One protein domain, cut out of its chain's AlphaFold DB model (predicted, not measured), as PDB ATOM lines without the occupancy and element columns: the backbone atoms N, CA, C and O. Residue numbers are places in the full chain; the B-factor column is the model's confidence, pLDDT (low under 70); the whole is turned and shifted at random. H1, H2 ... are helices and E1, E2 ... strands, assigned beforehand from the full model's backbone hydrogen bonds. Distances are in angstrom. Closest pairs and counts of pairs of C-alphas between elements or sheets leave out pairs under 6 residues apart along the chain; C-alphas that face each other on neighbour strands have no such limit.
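This is residues 315 to 393 and 406 to 428 of the 897 residues of the protein "HintN domain-containing protein" of Bdellovibrio sp. ArHS (UniProt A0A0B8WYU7). With little regular structure, this is a strongly twisted antiparallel sheet, in order E2 E3 E4 E5, with short helix H1 over one face and long loops around; strand E1 lies away from it. The 102 printed residues, 37 in named elements, run E1 E2 H1 E3 E4 E5, class mixed. The whole is compact, radius of gyration of the C-alphas 14.7 A, spanning 39 by 29 by 24 A.

E1, residues 322 to 324, pairs with no named strand. E2, residues 336 to 342, neighbours E3, residues 374 to 379; N 340 and O 376 are 2.9 A apart. H1, residues 344 to 351, every O i to N i+4 pair within hydrogen-bond range, is on the sheet, height 9.3 A; its closest C-alpha pair with E3 is Ala 344 and Val 374, 6.3 A. E4, residues 408 to 415, neighbours E3, with N 411 and O 375 2.9 A apart, and forms a hairpin with E5, residues 423 to 427, with N 414 and O 424 2.9 A apart.

E1, 6.6 A long, begins at C-alpha 322 (-36.057, -24.228, 18.190). E2 measures 16.7 A, H1 10.7 A, E3 15.7 A, E4 22.8 A and E5 12.7 A, ending at C-alpha 427 (-34.409, -40.823, 35.068).

Links E1 to E2 and H1 to E3 are long. Residues 394 to 405 are not printed; C-alphas 393 and 406 are 12.9 A apart. Confidence is under 70 in 38 residues, among them 315 to 334.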
ATOM      1  N   PHE A 315     -36.612 -29.417  16.932       44.06
ATOM      2  CA  PHE A 315     -37.910 -29.411  17.614       44.06
ATOM      3  C   PHE A 315     -38.228 -28.000  18.093       44.06
ATOM      4  O   PHE A 315     -37.331 -27.330  18.595       44.06
ATOM      5  N   SER A 316     -39.487 -27.570  18.003       45.47
ATOM      6  CA  SER A 316     -39.930 -26.281  18.550       45.47
ATOM      7  C   SER A 316     -40.827 -26.477  19.771       45.47
ATOM      8  O   SER A 316     -41.730 -27.313  19.734       45.47
ATOM      9  N   ASP A 317     -40.616 -25.701  20.837       46.19
ATOM     10  CA  ASP A 317     -41.574 -25.642  21.950       46.19
ATOM     11  C   ASP A 317     -42.838 -24.833  21.588       46.19
ATOM     12  O   ASP A 317     -42.935 -24.189  20.540       46.19
ATOM     13  N   ALA A 318     -43.817 -24.819  22.499       39.69
ATOM     14  CA  ALA A 318     -45.057 -24.053  22.349       39.69
ATOM     15  C   ALA A 318     -44.864 -22.517  22.337       39.69
ATOM     16  O   ALA A 318     -45.829 -21.784  22.116       39.69
ATOM     17  N   LYS A 319     -43.644 -22.021  22.584       51.81
ATOM     18  CA  LYS A 319     -43.253 -20.603  22.524       51.81
ATOM     19  C   LYS A 319     -42.477 -20.281  21.233       51.81
ATOM     20  O   LYS A 319     -42.179 -19.114  20.990       51.81
ATOM     21  N   GLY A 320     -42.197 -21.283  20.392       59.97
ATOM     22  CA  GLY A 320     -41.486 -21.153  19.121       59.97
ATOM     23  C   GLY A 320     -39.959 -21.255  19.219       59.97
ATOM     24  O   GLY A 320     -39.280 -20.977  18.231       59.97
ATOM     25  N   ASN A 321     -39.400 -21.642  20.370       58.75
ATOM     26  CA  ASN A 321     -37.955 -21.827  20.519       58.75
ATOM     27  C   ASN A 321     -37.528 -23.136  19.853       58.75
ATOM     28  O   ASN A 321     -38.064 -24.188  20.193       58.75
ATOM     29  N   SER A 322     -36.561 -23.069  18.936       41.88
ATOM     30  CA  SER A 322     -36.057 -24.228  18.190       41.88
ATOM     31  C   SER A 322     -34.818 -24.840  18.853       41.88
ATOM     32  O   SER A 322     -33.846 -24.138  19.141       41.88
ATOM     33  N   PHE A 323     -34.845 -26.154  19.072       48.69
ATOM     34  CA  PHE A 323     -33.801 -26.939  19.724       48.69
ATOM     35  C   PHE A 323     -33.125 -27.868  18.714       48.69
ATOM     36  O   PHE A 323     -33.736 -28.821  18.223       48.69
ATOM     37  N   ASN A 324     -31.841 -27.618  18.446       46.50
ATOM     38  CA  ASN A 324     -30.994 -28.501  17.646       46.50
ATOM     39  C   ASN A 324     -30.322 -29.533  18.558       46.50
ATOM     40  O   ASN A 324     -29.527 -29.174  19.429       46.50
ATOM     41  N   TYR A 325     -30.618 -30.811  18.341       49.44
ATOM     42  CA  TYR A 325     -29.986 -31.909  19.066       49.44
ATOM     43  C   TYR A 325     -28.659 -32.290  18.394       49.44
ATOM     44  O   TYR A 325     -28.606 -32.497  17.183       49.44
ATOM     45  N   ASN A 326     -27.589 -32.376  19.189       41.38
ATOM     46  CA  ASN A 326     -26.304 -32.931  18.758       41.38
ATOM     47  C   ASN A 326     -26.273 -34.444  19.009       41.38
ATOM     48  O   ASN A 326     -26.866 -34.924  19.976       41.38
ATOM     49  N   ASP A 327     -25.558 -35.175  18.154       40.75
ATOM     50  CA  ASP A 327     -25.569 -36.639  18.107       40.75
ATOM     51  C   ASP A 327     -25.039 -37.297  19.394       40.75
ATOM     52  O   ASP A 327     -23.831 -37.445  19.594       40.75
ATOM     53  N   TYR A 328     -25.955 -37.773  20.240       41.72
ATOM     54  CA  TYR A 328     -25.653 -38.694  21.336       41.72
ATOM     55  C   TYR A 328     -26.412 -40.011  21.128       41.72
ATOM     56  O   TYR A 328     -27.640 -40.031  21.231       41.72
ATOM     57  N   PRO A 329     -25.721 -41.133  20.837       44.16
ATOM     58  CA  PRO A 329     -26.383 -42.409  20.604       44.16
ATOM     59  C   PRO A 329     -26.990 -42.946  21.904       44.16
ATOM     60  O   PRO A 329     -26.275 -43.307  22.843       44.16
ATOM     61  N   ILE A 330     -28.319 -43.045  21.931       44.75
ATOM     62  CA  ILE A 330     -29.088 -43.634  23.029       44.75
ATOM     63  C   ILE A 330     -28.826 -45.150  23.051       44.75
ATOM     64  O   ILE A 330     -29.461 -45.926  22.341       44.75
ATOM     65  N   LYS A 331     -27.859 -45.591  23.862       42.53
ATOM     66  CA  LYS A 331     -27.573 -47.021  24.055       42.53
ATOM     67  C   LYS A 331     -28.535 -47.619  25.075       42.53
ATOM     68  O   LYS A 331     -28.467 -47.282  26.253       42.53
ATOM     69  N   TRP A 332     -29.401 -48.515  24.616       55.41
ATOM     70  CA  TRP A 332     -30.391 -49.206  25.444       55.41
ATOM     71  C   TRP A 332     -30.167 -50.719  25.470       55.41
ATOM     72  O   TRP A 332     -29.770 -51.319  24.473       55.41
ATOM     73  N   SER A 333     -30.442 -51.334  26.620       42.56
ATOM     74  CA  SER A 333     -30.438 -52.787  26.810       42.56
ATOM     75  C   SER A 333     -31.633 -53.177  27.682       42.56
ATOM     76  O   SER A 333     -31.578 -53.065  28.905       42.56
ATOM     77  N   GLY A 334     -32.730 -53.589  27.049       57.72
ATOM     78  CA  GLY A 334     -33.963 -53.974  27.735       57.72
ATOM     79  C   GLY A 334     -35.136 -54.146  26.771       57.72
ATOM     80  O   GLY A 334     -35.151 -53.563  25.688       57.72
ATOM     81  N   TYR A 335     -36.118 -54.954  27.167       74.44
ATOM     82  CA  TYR A 335     -37.301 -55.231  26.356       74.44
ATOM     83  C   TYR A 335     -38.377 -54.160  26.561       74.44
ATOM     84  O   TYR A 335     -38.976 -54.053  27.636       74.44
ATOM     85  N   VAL A 336     -38.628 -53.375  25.512       80.69
ATOM     86  CA  VAL A 336     -39.647 -52.318  25.496       80.69
ATOM     87  C   VAL A 336     -40.945 -52.878  24.910       80.69
ATOM     88  O   VAL A 336     -40.963 -53.321  23.760       80.69
ATOM     89  N   LYS A 337     -42.030 -52.860  25.696       78.62
ATOM     90  CA  LYS A 337     -43.394 -53.201  25.250       78.62
ATOM     91  C   LYS A 337     -44.010 -52.049  24.448       78.62
ATOM     92  O   LYS A 337     -44.585 -52.280  23.393       78.62
ATOM     93  N   SER A 338     -43.881 -50.813  24.936       83.44
ATOM     94  CA  SER A 338     -44.340 -49.598  24.248       83.44
ATOM     95  C   SER A 338     -43.551 -48.371  24.716       83.44
ATOM     96  O   SER A 338     -42.880 -48.413  25.747       83.44
ATOM     97  N   TRP A 339     -43.612 -47.267  23.972       91.00
ATOM     98  CA  TRP A 339     -43.052 -45.981  24.392       91.00
ATOM     99  C   TRP A 339     -43.893 -44.822  23.849       91.00
ATOM    100  O   TRP A 339     -44.600 -44.970  22.854       91.00
ATOM    101  N   ALA A 340     -43.824 -43.671  24.513       89.00
ATOM    102  CA  ALA A 340     -44.467 -42.431  24.095       89.00
ATOM    103  C   ALA A 340     -43.647 -41.222  24.557       89.00
ATOM    104  O   ALA A 340     -42.948 -41.287  25.567       89.00
ATOM    105  N   VAL A 341     -43.770 -40.098  23.855       89.31
ATOM    106  CA  VAL A 341     -43.217 -38.812  24.295       89.31
ATOM    107  C   VAL A 341     -44.361 -37.957  24.833       89.31
ATOM    108  O   VAL A 341     -45.373 -37.778  24.161       89.31
ATOM    109  N   LEU A 342     -44.204 -37.464  26.059       90.44
ATOM    110  CA  LEU A 342     -45.176 -36.655  26.792       90.44
ATOM    111  C   LEU A 342     -44.660 -35.224  26.964       90.44
ATOM    112  O   LEU A 342     -43.453 -35.002  27.047       90.44
ATOM    113  N   THR A 343     -45.556 -34.250  27.113       92.44
ATOM    114  CA  THR A 343     -45.176 -32.946  27.682       92.44
ATOM    115  C   THR A 343     -44.917 -33.067  29.188       92.44
ATOM    116  O   THR A 343     -45.408 -33.995  29.838       92.44
ATOM    117  N   ALA A 344     -44.186 -32.109  29.770       87.75
ATOM    118  CA  ALA A 344     -43.984 -32.040  31.218       87.75
ATOM    119  C   ALA A 344     -45.320 -32.036  31.998       87.75
ATOM    120  O   ALA A 344     -45.447 -32.746  32.995       87.75
ATOM    121  N   ASP A 345     -46.343 -31.334  31.496       88.38
ATOM    122  CA  ASP A 345     -47.692 -31.308  32.084       88.38
ATOM    123  C   ASP A 345     -48.408 -32.666  32.002       88.38
ATOM    124  O   ASP A 345     -49.001 -33.121  32.980       88.38
ATOM    125  N   GLN A 346     -48.336 -33.349  30.851       88.06
ATOM    126  CA  GLN A 346     -48.914 -34.689  30.679       88.06
ATOM    127  C   GLN A 346     -48.244 -35.709  31.604       88.06
ATOM    128  O   GLN A 346     -48.913 -36.572  32.172       88.06
ATOM    129  N   TYR A 347     -46.926 -35.606  31.776       91.62
ATOM    130  CA  TYR A 347     -46.182 -36.401  32.742       91.62
ATOM    131  C   TYR A 347     -46.621 -36.096  34.185       91.62
ATOM    132  O   TYR A 347     -46.983 -37.021  34.912       91.62
ATOM    133  N   LEU A 348     -46.665 -34.818  34.580       89.19
ATOM    134  CA  LEU A 348     -47.079 -34.380  35.918       89.19
ATOM    135  C   LEU A 348     -48.492 -34.856  36.282       89.19
ATOM    136  O   LEU A 348     -48.697 -35.347  37.393       89.19
ATOM    137  N   GLU A 349     -49.448 -34.778  35.353       87.31
ATOM    138  CA  GLU A 349     -50.808 -35.289  35.567       87.31
ATOM    139  C   GLU A 349     -50.823 -36.829  35.674       87.31
ATOM    140  O   GLU A 349     -51.498 -37.378  36.545       87.31
ATOM    141  N   ASN A 350     -50.010 -37.538  34.878       82.62
ATOM    142  CA  ASN A 350     -49.882 -39.003  34.927       82.62
ATOM    143  C   ASN A 350     -49.280 -39.546  36.242       82.62
ATOM    144  O   ASN A 350     -49.560 -40.697  36.602       82.62
ATOM    145  N   ILE A 351     -48.454 -38.763  36.953       85.69
ATOM    146  CA  ILE A 351     -47.817 -39.160  38.228       85.69
ATOM    147  C   ILE A 351     -48.475 -38.565  39.484       85.69
ATOM    148  O   ILE A 351     -48.115 -38.944  40.600       85.69
ATOM    149  N   LYS A 352     -49.425 -37.639  39.323       84.31
ATOM    150  CA  LYS A 352     -50.045 -36.821  40.382       84.31
ATOM    151  C   LYS A 352     -50.456 -37.622  41.623       84.31
ATOM    152  O   LYS A 352     -50.046 -37.281  42.737       84.31
ATOM    153  N   ASP A 353     -51.141 -38.742  41.388       79.81
ATOM    154  CA  ASP A 353     -51.692 -39.644  42.407       79.81
ATOM    155  C   ASP A 353     -50.882 -40.941  42.604       79.81
ATOM    156  O   ASP A 353     -51.347 -41.860  43.278       79.81
ATOM    157  N   ARG A 354     -49.677 -41.060  42.024       78.25
ATOM    158  CA  ARG A 354     -48.815 -42.239  42.215       78.25
ATOM    159  C   ARG A 354     -47.969 -42.077  43.478       78.25
ATOM    160  O   ARG A 354     -47.231 -41.100  43.614       78.25
ATOM    161  N   ARG A 355     -48.050 -43.056  44.384       76.44
ATOM    162  CA  ARG A 355     -47.223 -43.140  45.598       76.44
ATOM    163  C   ARG A 355     -46.576 -44.519  45.740       76.44
ATOM    164  O   ARG A 355     -47.143 -45.508  45.271       76.44
ATOM    165  N   THR A 356     -45.404 -44.572  46.376       71.94
ATOM    166  CA  THR A 356     -44.769 -45.829  46.811       71.94
ATOM    167  C   THR A 356     -45.672 -46.548  47.819       71.94
ATOM    168  O   THR A 356     -46.570 -45.938  48.408       71.94
ATOM    169  N   ALA A 357     -45.399 -47.824  48.104       66.12
ATOM    170  CA  ALA A 357     -46.057 -48.534  49.206       66.12
ATOM    171  C   ALA A 357     -45.848 -47.855  50.585       66.12
ATOM    172  O   ALA A 357     -46.660 -48.049  51.486       66.12
ATOM    173  N   GLY A 358     -44.801 -47.030  50.737       72.00
ATOM    174  CA  GLY A 358     -44.546 -46.186  51.914       72.00
ATOM    175  C   GLY A 358     -45.239 -44.814  51.890       72.00
ATOM    176  O   GLY A 358     -45.083 -44.034  52.823       72.00
ATOM    177  N   GLY A 359     -46.004 -44.489  50.842       73.19
ATOM    178  CA  GLY A 359     -46.750 -43.232  50.723       73.19
ATOM    179  C   GLY A 359     -45.961 -42.042  50.157       73.19
ATOM    180  O   GLY A 359     -46.549 -40.972  49.977       73.19
ATOM    181  N   ALA A 360     -44.680 -42.208  49.833       73.69
ATOM    182  CA  ALA A 360     -43.846 -41.184  49.204       73.69
ATOM    183  C   ALA A 360     -44.123 -41.049  47.692       73.69
ATOM    184  O   ALA A 360     -44.842 -41.864  47.114       73.69
ATOM    185  N   SER A 361     -43.605 -40.007  47.030       74.81
ATOM    186  CA  SER A 361     -43.819 -39.816  45.584       74.81
ATOM    187  C   SER A 361     -42.724 -40.530  44.789       74.81
ATOM    188  O   SER A 361     -41.606 -40.046  44.759       74.81
ATOM    189  N   LEU A 362     -43.071 -41.608  44.070       70.88
ATOM    190  CA  LEU A 362     -42.152 -42.412  43.225       70.88
ATOM    191  C   LEU A 362     -41.322 -41.619  42.205       70.88
ATOM    192  O   LEU A 362     -40.369 -42.131  41.625       70.88
ATOM    193  N   TYR A 363     -41.768 -40.412  41.890       81.81
ATOM    194  CA  TYR A 363     -41.310 -39.630  40.765       81.81
ATOM    195  C   TYR A 363     -41.141 -38.180  41.190       81.81
ATOM    196  O   TYR A 363     -41.957 -37.647  41.953       81.81
ATOM    197  N   LEU A 364     -40.102 -37.543  40.653       80.19
ATOM    198  CA  LEU A 364     -39.807 -36.135  40.883       80.19
ATOM    199  C   LEU A 364     -41.026 -35.268  40.524       80.19
ATOM    200  O   LEU A 364     -41.719 -35.534  39.540       80.19
ATOM    201  N   LYS A 365     -41.281 -34.219  41.318       77.69
ATOM    202  CA  LYS A 365     -42.403 -33.279  41.142       77.69
ATOM    203  C   LYS A 365     -41.916 -31.833  41.063       77.69
ATOM    204  O   LYS A 365     -41.028 -31.422  41.809       77.69
ATOM    205  N   GLY A 366     -42.550 -31.044  40.197       74.69
ATOM    206  CA  GLY A 366     -42.335 -29.602  40.066       74.69
ATOM    207  C   GLY A 366     -40.895 -29.216  39.712       74.69
ATOM    208  O   GLY A 366     -40.501 -29.282  38.556       74.69
ATOM    209  N   LYS A 367     -40.116 -28.794  40.717       75.62
ATOM    210  CA  LYS A 367     -38.850 -28.047  40.561       75.62
ATOM    211  C   LYS A 367     -37.699 -28.784  39.854       75.62
ATOM    212  O   LYS A 367     -36.723 -28.139  39.495       75.62
ATOM    213  N   TYR A 368     -37.795 -30.103  39.689       80.19
ATOM    214  CA  TYR A 368     -36.775 -30.939  39.037       80.19
ATOM    215  C   TYR A 368     -37.153 -31.364  37.608       80.19
ATOM    216  O   TYR A 368     -36.468 -32.188  37.012       80.19
ATOM    217  N   ILE A 369     -38.260 -30.846  37.072       86.94
ATOM    218  CA  ILE A 369     -38.752 -31.137  35.724       86.94
ATOM    219  C   ILE A 369     -38.689 -29.823  34.952       86.94
ATOM    220  O   ILE A 369     -39.246 -28.819  35.396       86.94
ATOM    221  N   ASN A 370     -38.001 -29.809  33.815       88.50
ATOM    222  CA  ASN A 370     -37.986 -28.649  32.922       88.50
ATOM    223  C   ASN A 370     -39.118 -28.755  31.877       88.50
ATOM    224  O   ASN A 370     -39.885 -29.716  31.880       88.50
ATOM    225  N   GLU A 371     -39.244 -27.776  30.979       88.62
ATOM    226  CA  GLU A 371     -40.292 -27.785  29.942       88.62
ATOM    227  C   GLU A 371     -40.042 -28.814  28.812       88.62
ATOM    228  O   GLU A 371     -40.883 -28.957  27.922       88.62
ATOM    229  N   ASN A 372     -38.923 -29.557  28.830       89.06
ATOM    230  CA  ASN A 372     -38.585 -30.498  27.761       89.06
ATOM    231  C   ASN A 372     -39.507 -31.732  27.766       89.06
ATOM    232  O   ASN A 372     -40.010 -32.137  28.822       89.06
ATOM    233  N   PRO A 373     -39.691 -32.401  26.614       88.31
ATOM    234  CA  PRO A 373     -40.486 -33.619  26.547       88.31
ATOM    235  C   PRO A 373     -39.941 -34.751  27.433       88.31
ATOM    236  O   PRO A 373     -38.730 -34.925  27.589       88.31
ATOM    237  N   VAL A 374     -40.857 -35.547  27.983       92.00
ATOM    238  CA  VAL A 374     -40.578 -36.716  28.823       92.00
ATOM    239  C   VAL A 374     -40.845 -37.985  28.017       92.00
ATOM    240  O   VAL A 374     -41.966 -38.235  27.580       92.00
ATOM    241  N   LEU A 375     -39.821 -38.810  27.839       92.75
ATOM    242  CA  LEU A 375     -39.914 -40.126  27.224       92.75
ATOM    243  C   LEU A 375     -40.450 -41.130  28.257       92.75
ATOM    244  O   LEU A 375     -39.775 -41.471  29.228       92.75
ATOM    245  N   MET A 376     -41.686 -41.580  28.049       92.19
ATOM    246  CA  MET A 376     -42.343 -42.645  28.803       92.19
ATOM    247  C   MET A 376     -42.089 -43.984  28.111       92.19
ATOM    248  O   MET A 376     -42.358 -44.121  26.919       92.19
ATOM    249  N   ILE A 377     -41.620 -44.988  28.850       90.31
ATOM    250  CA  ILE A 377     -41.288 -46.310  28.310       90.31
ATOM    251  C   ILE A 377     -41.952 -47.385  29.159       90.31
ATOM    252  O   ILE A 377     -41.666 -47.508  30.347       90.31
ATOM    253  N   GLN A 378     -42.810 -48.189  28.539       87.81
ATOM    254  CA  GLN A 378     -43.380 -49.385  29.142       87.81
ATOM    255  C   GLN A 378     -42.440 -50.570  28.900       87.81
ATOM    256  O   GLN A 378     -42.172 -50.934  27.750       87.81
ATOM    257  N   ARG A 379     -41.948 -51.195  29.969       82.44
ATOM    258  CA  ARG A 379     -41.040 -52.353  29.885       82.44
ATOM    259  C   ARG A 379     -41.822 -53.664  29.999       82.44
ATOM    260  O   ARG A 379     -42.955 -53.675  30.480       82.44
ATOM    261  N   ALA A 380     -41.241 -54.769  29.532       76.06
ATOM    262  CA  ALA A 380     -41.766 -56.097  29.857       76.06
ATOM    263  C   ALA A 380     -41.664 -56.340  31.369       76.06
ATOM    264  O   ALA A 380     -40.708 -55.878  31.984       76.06
ATOM    265  N   ASP A 381     -42.629 -57.037  31.973       73.50
ATOM    266  CA  ASP A 381     -42.827 -56.972  33.431       73.50
ATOM    267  C   ASP A 381     -41.641 -57.588  34.190       73.50
ATOM    268  O   ASP A 381     -41.200 -57.053  35.205       73.50
ATOM    269  N   ASP A 382     -41.043 -58.650  33.646       72.75
ATOM    270  CA  ASP A 382     -39.805 -59.285  34.135       72.75
ATOM    271  C   ASP A 382     -38.588 -58.332  34.147       72.75
ATOM    272  O   ASP A 382     -37.643 -58.532  34.899       72.75
ATOM    273  N   TYR A 383     -38.671 -57.240  33.381       68.44
ATOM    274  CA  TYR A 383     -37.832 -56.034  33.388       68.44
ATOM    275  C   TYR A 383     -37.707 -55.317  34.742       68.44
ATOM    276  O   TYR A 383     -36.763 -54.550  34.965       68.44
ATOM    277  N   CYS A 384     -38.725 -55.447  35.588       71.62
ATOM    278  CA  CYS A 384     -39.159 -54.306  36.383       71.62
ATOM    279  C   CYS A 384     -38.774 -54.369  37.843       71.62
ATOM    280  O   CYS A 384     -38.947 -55.400  38.497       71.62
ATOM    281  N   ASP A 385     -38.331 -53.219  38.346       67.62
ATOM    282  CA  ASP A 385     -38.026 -53.055  39.755       67.62
ATOM    283  C   ASP A 385     -39.299 -53.321  40.574       67.62
ATOM    284  O   ASP A 385     -40.423 -52.975  40.184       67.62
ATOM    285  N   ILE A 386     -39.132 -53.953  41.732       60.28
ATOM    286  CA  ILE A 386     -40.231 -54.212  42.656       60.28
ATOM    287  C   ILE A 386     -40.930 -52.909  43.082       60.28
ATOM    288  O   ILE A 386     -42.129 -52.924  43.363       60.28
ATOM    289  N   GLN A 387     -40.221 -51.778  43.075       58.06
ATOM    290  CA  GLN A 387     -40.765 -50.457  43.378       58.06
ATOM    291  C   GLN A 387     -41.596 -49.880  42.213       58.06
ATOM    292  O   GLN A 387     -42.689 -49.362  42.448       58.06
ATOM    293  N   GLU A 388     -41.174 -50.068  40.954       64.06
ATOM    294  CA  GLU A 388     -41.976 -49.711  39.766       64.06
ATOM    295  C   GLU A 388     -43.315 -50.476  39.753       64.06
ATOM    296  O   GLU A 388     -44.374 -49.893  39.493       64.06
ATOM    297  N   ARG A 389     -43.281 -51.771  40.109       62.62
ATOM    298  CA  ARG A 389     -44.459 -52.659  40.176       62.62
ATOM    299  C   ARG A 389     -45.410 -52.387  41.355       62.62
ATOM    300  O   ARG A 389     -46.524 -52.902  41.347       62.62
ATOM    301  N   THR A 390     -44.999 -51.656  42.396       54.44
ATOM    302  CA  THR A 390     -45.775 -51.515  43.657       54.44
ATOM    303  C   THR A 390     -46.423 -50.147  43.853       54.44
ATOM    304  O   THR A 390     -46.880 -49.819  44.948       54.44
ATOM    305  N   SER A 391     -46.525 -49.354  42.786       54.75
ATOM    306  CA  SER A 391     -47.265 -48.096  42.816       54.75
ATOM    307  C   SER A 391     -48.776 -48.340  42.973       54.75
ATOM    308  O   SER A 391     -49.388 -49.064  42.188       54.75
ATOM    309  N   VAL A 392     -49.393 -47.762  44.011       52.06
ATOM    310  CA  VAL A 392     -50.817 -47.981  44.340       52.06
ATOM    311  C   VAL A 392     -51.623 -46.706  44.066       52.06
ATOM    312  O   VAL A 392     -51.220 -45.634  44.527       52.06
ATOM    313  N   PRO A 393     -52.773 -46.772  43.365       51.66
ATOM    314  CA  PRO A 393     -53.703 -45.648  43.298       51.66
ATOM    315  C   PRO A 393     -54.251 -45.318  44.694       51.66
ATOM    316  O   PRO A 393     -54.760 -46.198  45.388       51.66
ATOM    317  N   PRO A 406     -48.906 -51.673  34.583       73.12
ATOM    318  CA  PRO A 406     -47.832 -51.821  33.620       73.12
ATOM    319  C   PRO A 406     -46.601 -51.056  34.100       73.12
ATOM    320  O   PRO A 406     -46.673 -49.899  34.519       73.12
ATOM    321  N   CYS A 407     -45.460 -51.721  34.008       83.81
ATOM    322  CA  CYS A 407     -44.174 -51.173  34.389       83.81
ATOM    323  C   CYS A 407     -43.753 -50.042  33.449       83.81
ATOM    324  O   CYS A 407     -43.565 -50.268  32.252       83.81
ATOM    325  N   ILE A 408     -43.622 -48.829  33.988       85.44
ATOM    326  CA  ILE A 408     -43.363 -47.607  33.225       85.44
ATOM    327  C   ILE A 408     -42.171 -46.863  33.826       85.44
ATOM    328  O   ILE A 408     -42.189 -46.545  35.009       85.44
ATOM    329  N   GLN A 409     -41.199 -46.523  32.983       88.44
ATOM    330  CA  GLN A 409     -40.089 -45.623  33.288       88.44
ATOM    331  C   GLN A 409     -40.321 -44.262  32.608       88.44
ATOM    332  O   GLN A 409     -40.847 -44.209  31.494       88.44
ATOM    333  N   TYR A 410     -39.914 -43.166  33.253       91.06
ATOM    334  CA  TYR A 410     -40.001 -41.805  32.709       91.06
ATOM    335  C   TYR A 410     -38.622 -41.146  32.689       91.06
ATOM    336  O   TYR A 410     -37.933 -41.101  33.708       91.06
ATOM    337  N   LEU A 411     -38.223 -40.618  31.534       91.25
ATOM    338  CA  LEU A 411     -36.908 -40.019  31.303       91.25
ATOM    339  C   LEU A 411     -37.071 -38.636  30.681       91.25
ATOM    340  O   LEU A 411     -37.798 -38.493  29.702       91.25
ATOM    341  N   GLN A 412     -36.374 -37.626  31.193       93.00
ATOM    342  CA  GLN A 412     -36.373 -36.286  30.600       93.00
ATOM    343  C   GLN A 412     -34.972 -35.903  30.156       93.00
ATOM    344  O   GLN A 412     -33.995 -36.163  30.855       93.00
ATOM    345  N   TYR A 413     -34.872 -35.249  29.004       86.00
ATOM    346  CA  TYR A 413     -33.618 -34.658  28.560       86.00
ATOM    347  C   TYR A 413     -33.350 -33.380  29.367       86.00
ATOM    348  O   TYR A 413     -34.106 -32.408  29.278       86.00
ATOM    349  N   GLN A 414     -32.303 -33.376  30.187       86.19
ATOM    350  CA  GLN A 414     -31.952 -32.262  31.070       86.19
ATOM    351  C   GLN A 414     -30.489 -31.863  30.878       86.19
ATOM    352  O   GLN A 414     -29.673 -32.674  30.443       86.19
ATOM    353  N   ALA A 415     -30.161 -30.610  31.194       81.31
ATOM    354  CA  ALA A 415     -28.777 -30.169  31.291       81.31
ATOM    355  C   ALA A 415     -28.167 -30.697  32.600       81.31
ATOM    356  O   ALA A 415     -28.673 -30.399  33.680       81.31
ATOM    357  N   ASN A 416     -27.088 -31.469  32.497       69.75
ATOM    358  CA  ASN A 416     -26.373 -32.054  33.632       69.75
ATOM    359  C   ASN A 416     -25.353 -31.094  34.263       69.75
ATOM    360  O   ASN A 416     -24.869 -31.381  35.355       69.75
ATOM    361  N   ASP A 417     -24.993 -29.993  33.595       68.62
ATOM    362  CA  ASP A 417     -24.088 -28.981  34.142       68.62
ATOM    363  C   ASP A 417     -24.781 -27.615  34.327       68.62
ATOM    364  O   ASP A 417     -25.631 -27.229  33.519       68.62
ATOM    365  N   PRO A 418     -24.396 -26.816  35.347       56.31
ATOM    366  CA  PRO A 418     -24.956 -25.476  35.560       56.31
ATOM    367  C   PRO A 418     -24.719 -24.491  34.404       56.31
ATOM    368  O   PRO A 418     -25.317 -23.418  34.382       56.31
ATOM    369  N   ALA A 419     -23.830 -24.826  33.460       69.81
ATOM    370  CA  ALA A 419     -23.525 -24.011  32.287       69.81
ATOM    371  C   ALA A 419     -24.361 -24.370  31.039       69.81
ATOM    372  O   ALA A 419     -24.213 -23.695  30.018       69.81
ATOM    373  N   GLY A 420     -25.224 -25.395  31.097       66.38
ATOM    374  CA  GLY A 420     -26.144 -25.755  30.012       66.38
ATOM    375  C   GLY A 420     -25.474 -26.336  28.761       66.38
ATOM    376  O   GLY A 420     -25.998 -26.169  27.658       66.38
ATOM    377  N   LYS A 421     -24.300 -26.964  28.904       63.38
ATOM    378  CA  LYS A 421     -23.463 -27.477  27.806       63.38
ATOM    379  C   LYS A 421     -23.512 -28.992  27.650       63.38
ATOM    380  O   LYS A 421     -23.294 -29.480  26.542       63.38
ATOM    381  N   VAL A 422     -23.787 -29.732  28.722       67.00
ATOM    382  CA  VAL A 422     -23.927 -31.193  28.684       67.00
ATOM    383  C   VAL A 422     -25.379 -31.542  28.953       67.00
ATOM    384  O   VAL A 422     -25.898 -31.206  30.009       67.00
ATOM    385  N   TYR A 423     -26.024 -32.241  28.023       74.69
ATOM    386  CA  TYR A 423     -27.393 -32.725  28.190       74.69
ATOM    387  C   TYR A 423     -27.417 -34.251  28.222       74.69
ATOM    388  O   TYR A 423     -26.723 -34.894  27.435       74.69
ATOM    389  N   THR A 424     -28.225 -34.836  29.106       80.81
ATOM    390  CA  THR A 424     -28.454 -36.288  29.152       80.81
ATOM    391  C   THR A 424     -29.911 -36.613  29.472       80.81
ATOM    392  O   THR A 424     -30.676 -35.746  29.894       80.81
ATOM    393  N   PHE A 425     -30.308 -37.872  29.277       84.19
ATOM    394  CA  PHE A 425     -31.581 -38.368  29.794       84.19
ATOM    395  C   PHE A 425     -31.455 -38.684  31.285       84.19
ATOM    396  O   PHE A 425     -30.821 -39.666  31.671       84.19
ATOM    397  N   VAL A 426     -32.100 -37.863  32.110       84.25
ATOM    398  CA  VAL A 426     -32.241 -38.071  33.550       84.25
ATOM    399  C   VAL A 426     -33.463 -38.953  33.797       84.25
ATOM    400  O   VAL A 426     -34.548 -38.690  33.271       84.25
ATOM    401  N   ASN A 427     -33.293 -40.010  34.591       87.44
ATOM    402  CA  ASN A 427     -34.409 -40.823  35.068       87.44
ATOM    403  C   ASN A 427     -35.198 -40.006  36.097       87.44
ATOM    404  O   ASN A 427     -34.637 -39.590  37.106       87.44
ATOM    405  N   LEU A 428     -36.485 -39.767  35.842       86.88
ATOM    406  CA  LEU A 428     -37.342 -38.989  36.743       86.88
ATOM    407  C   LEU A 428     -37.853 -39.804  37.942       86.88
ATOM    408  O   LEU A 428     -38.610 -39.284  38.766       86.88
TER     409      LEU A 428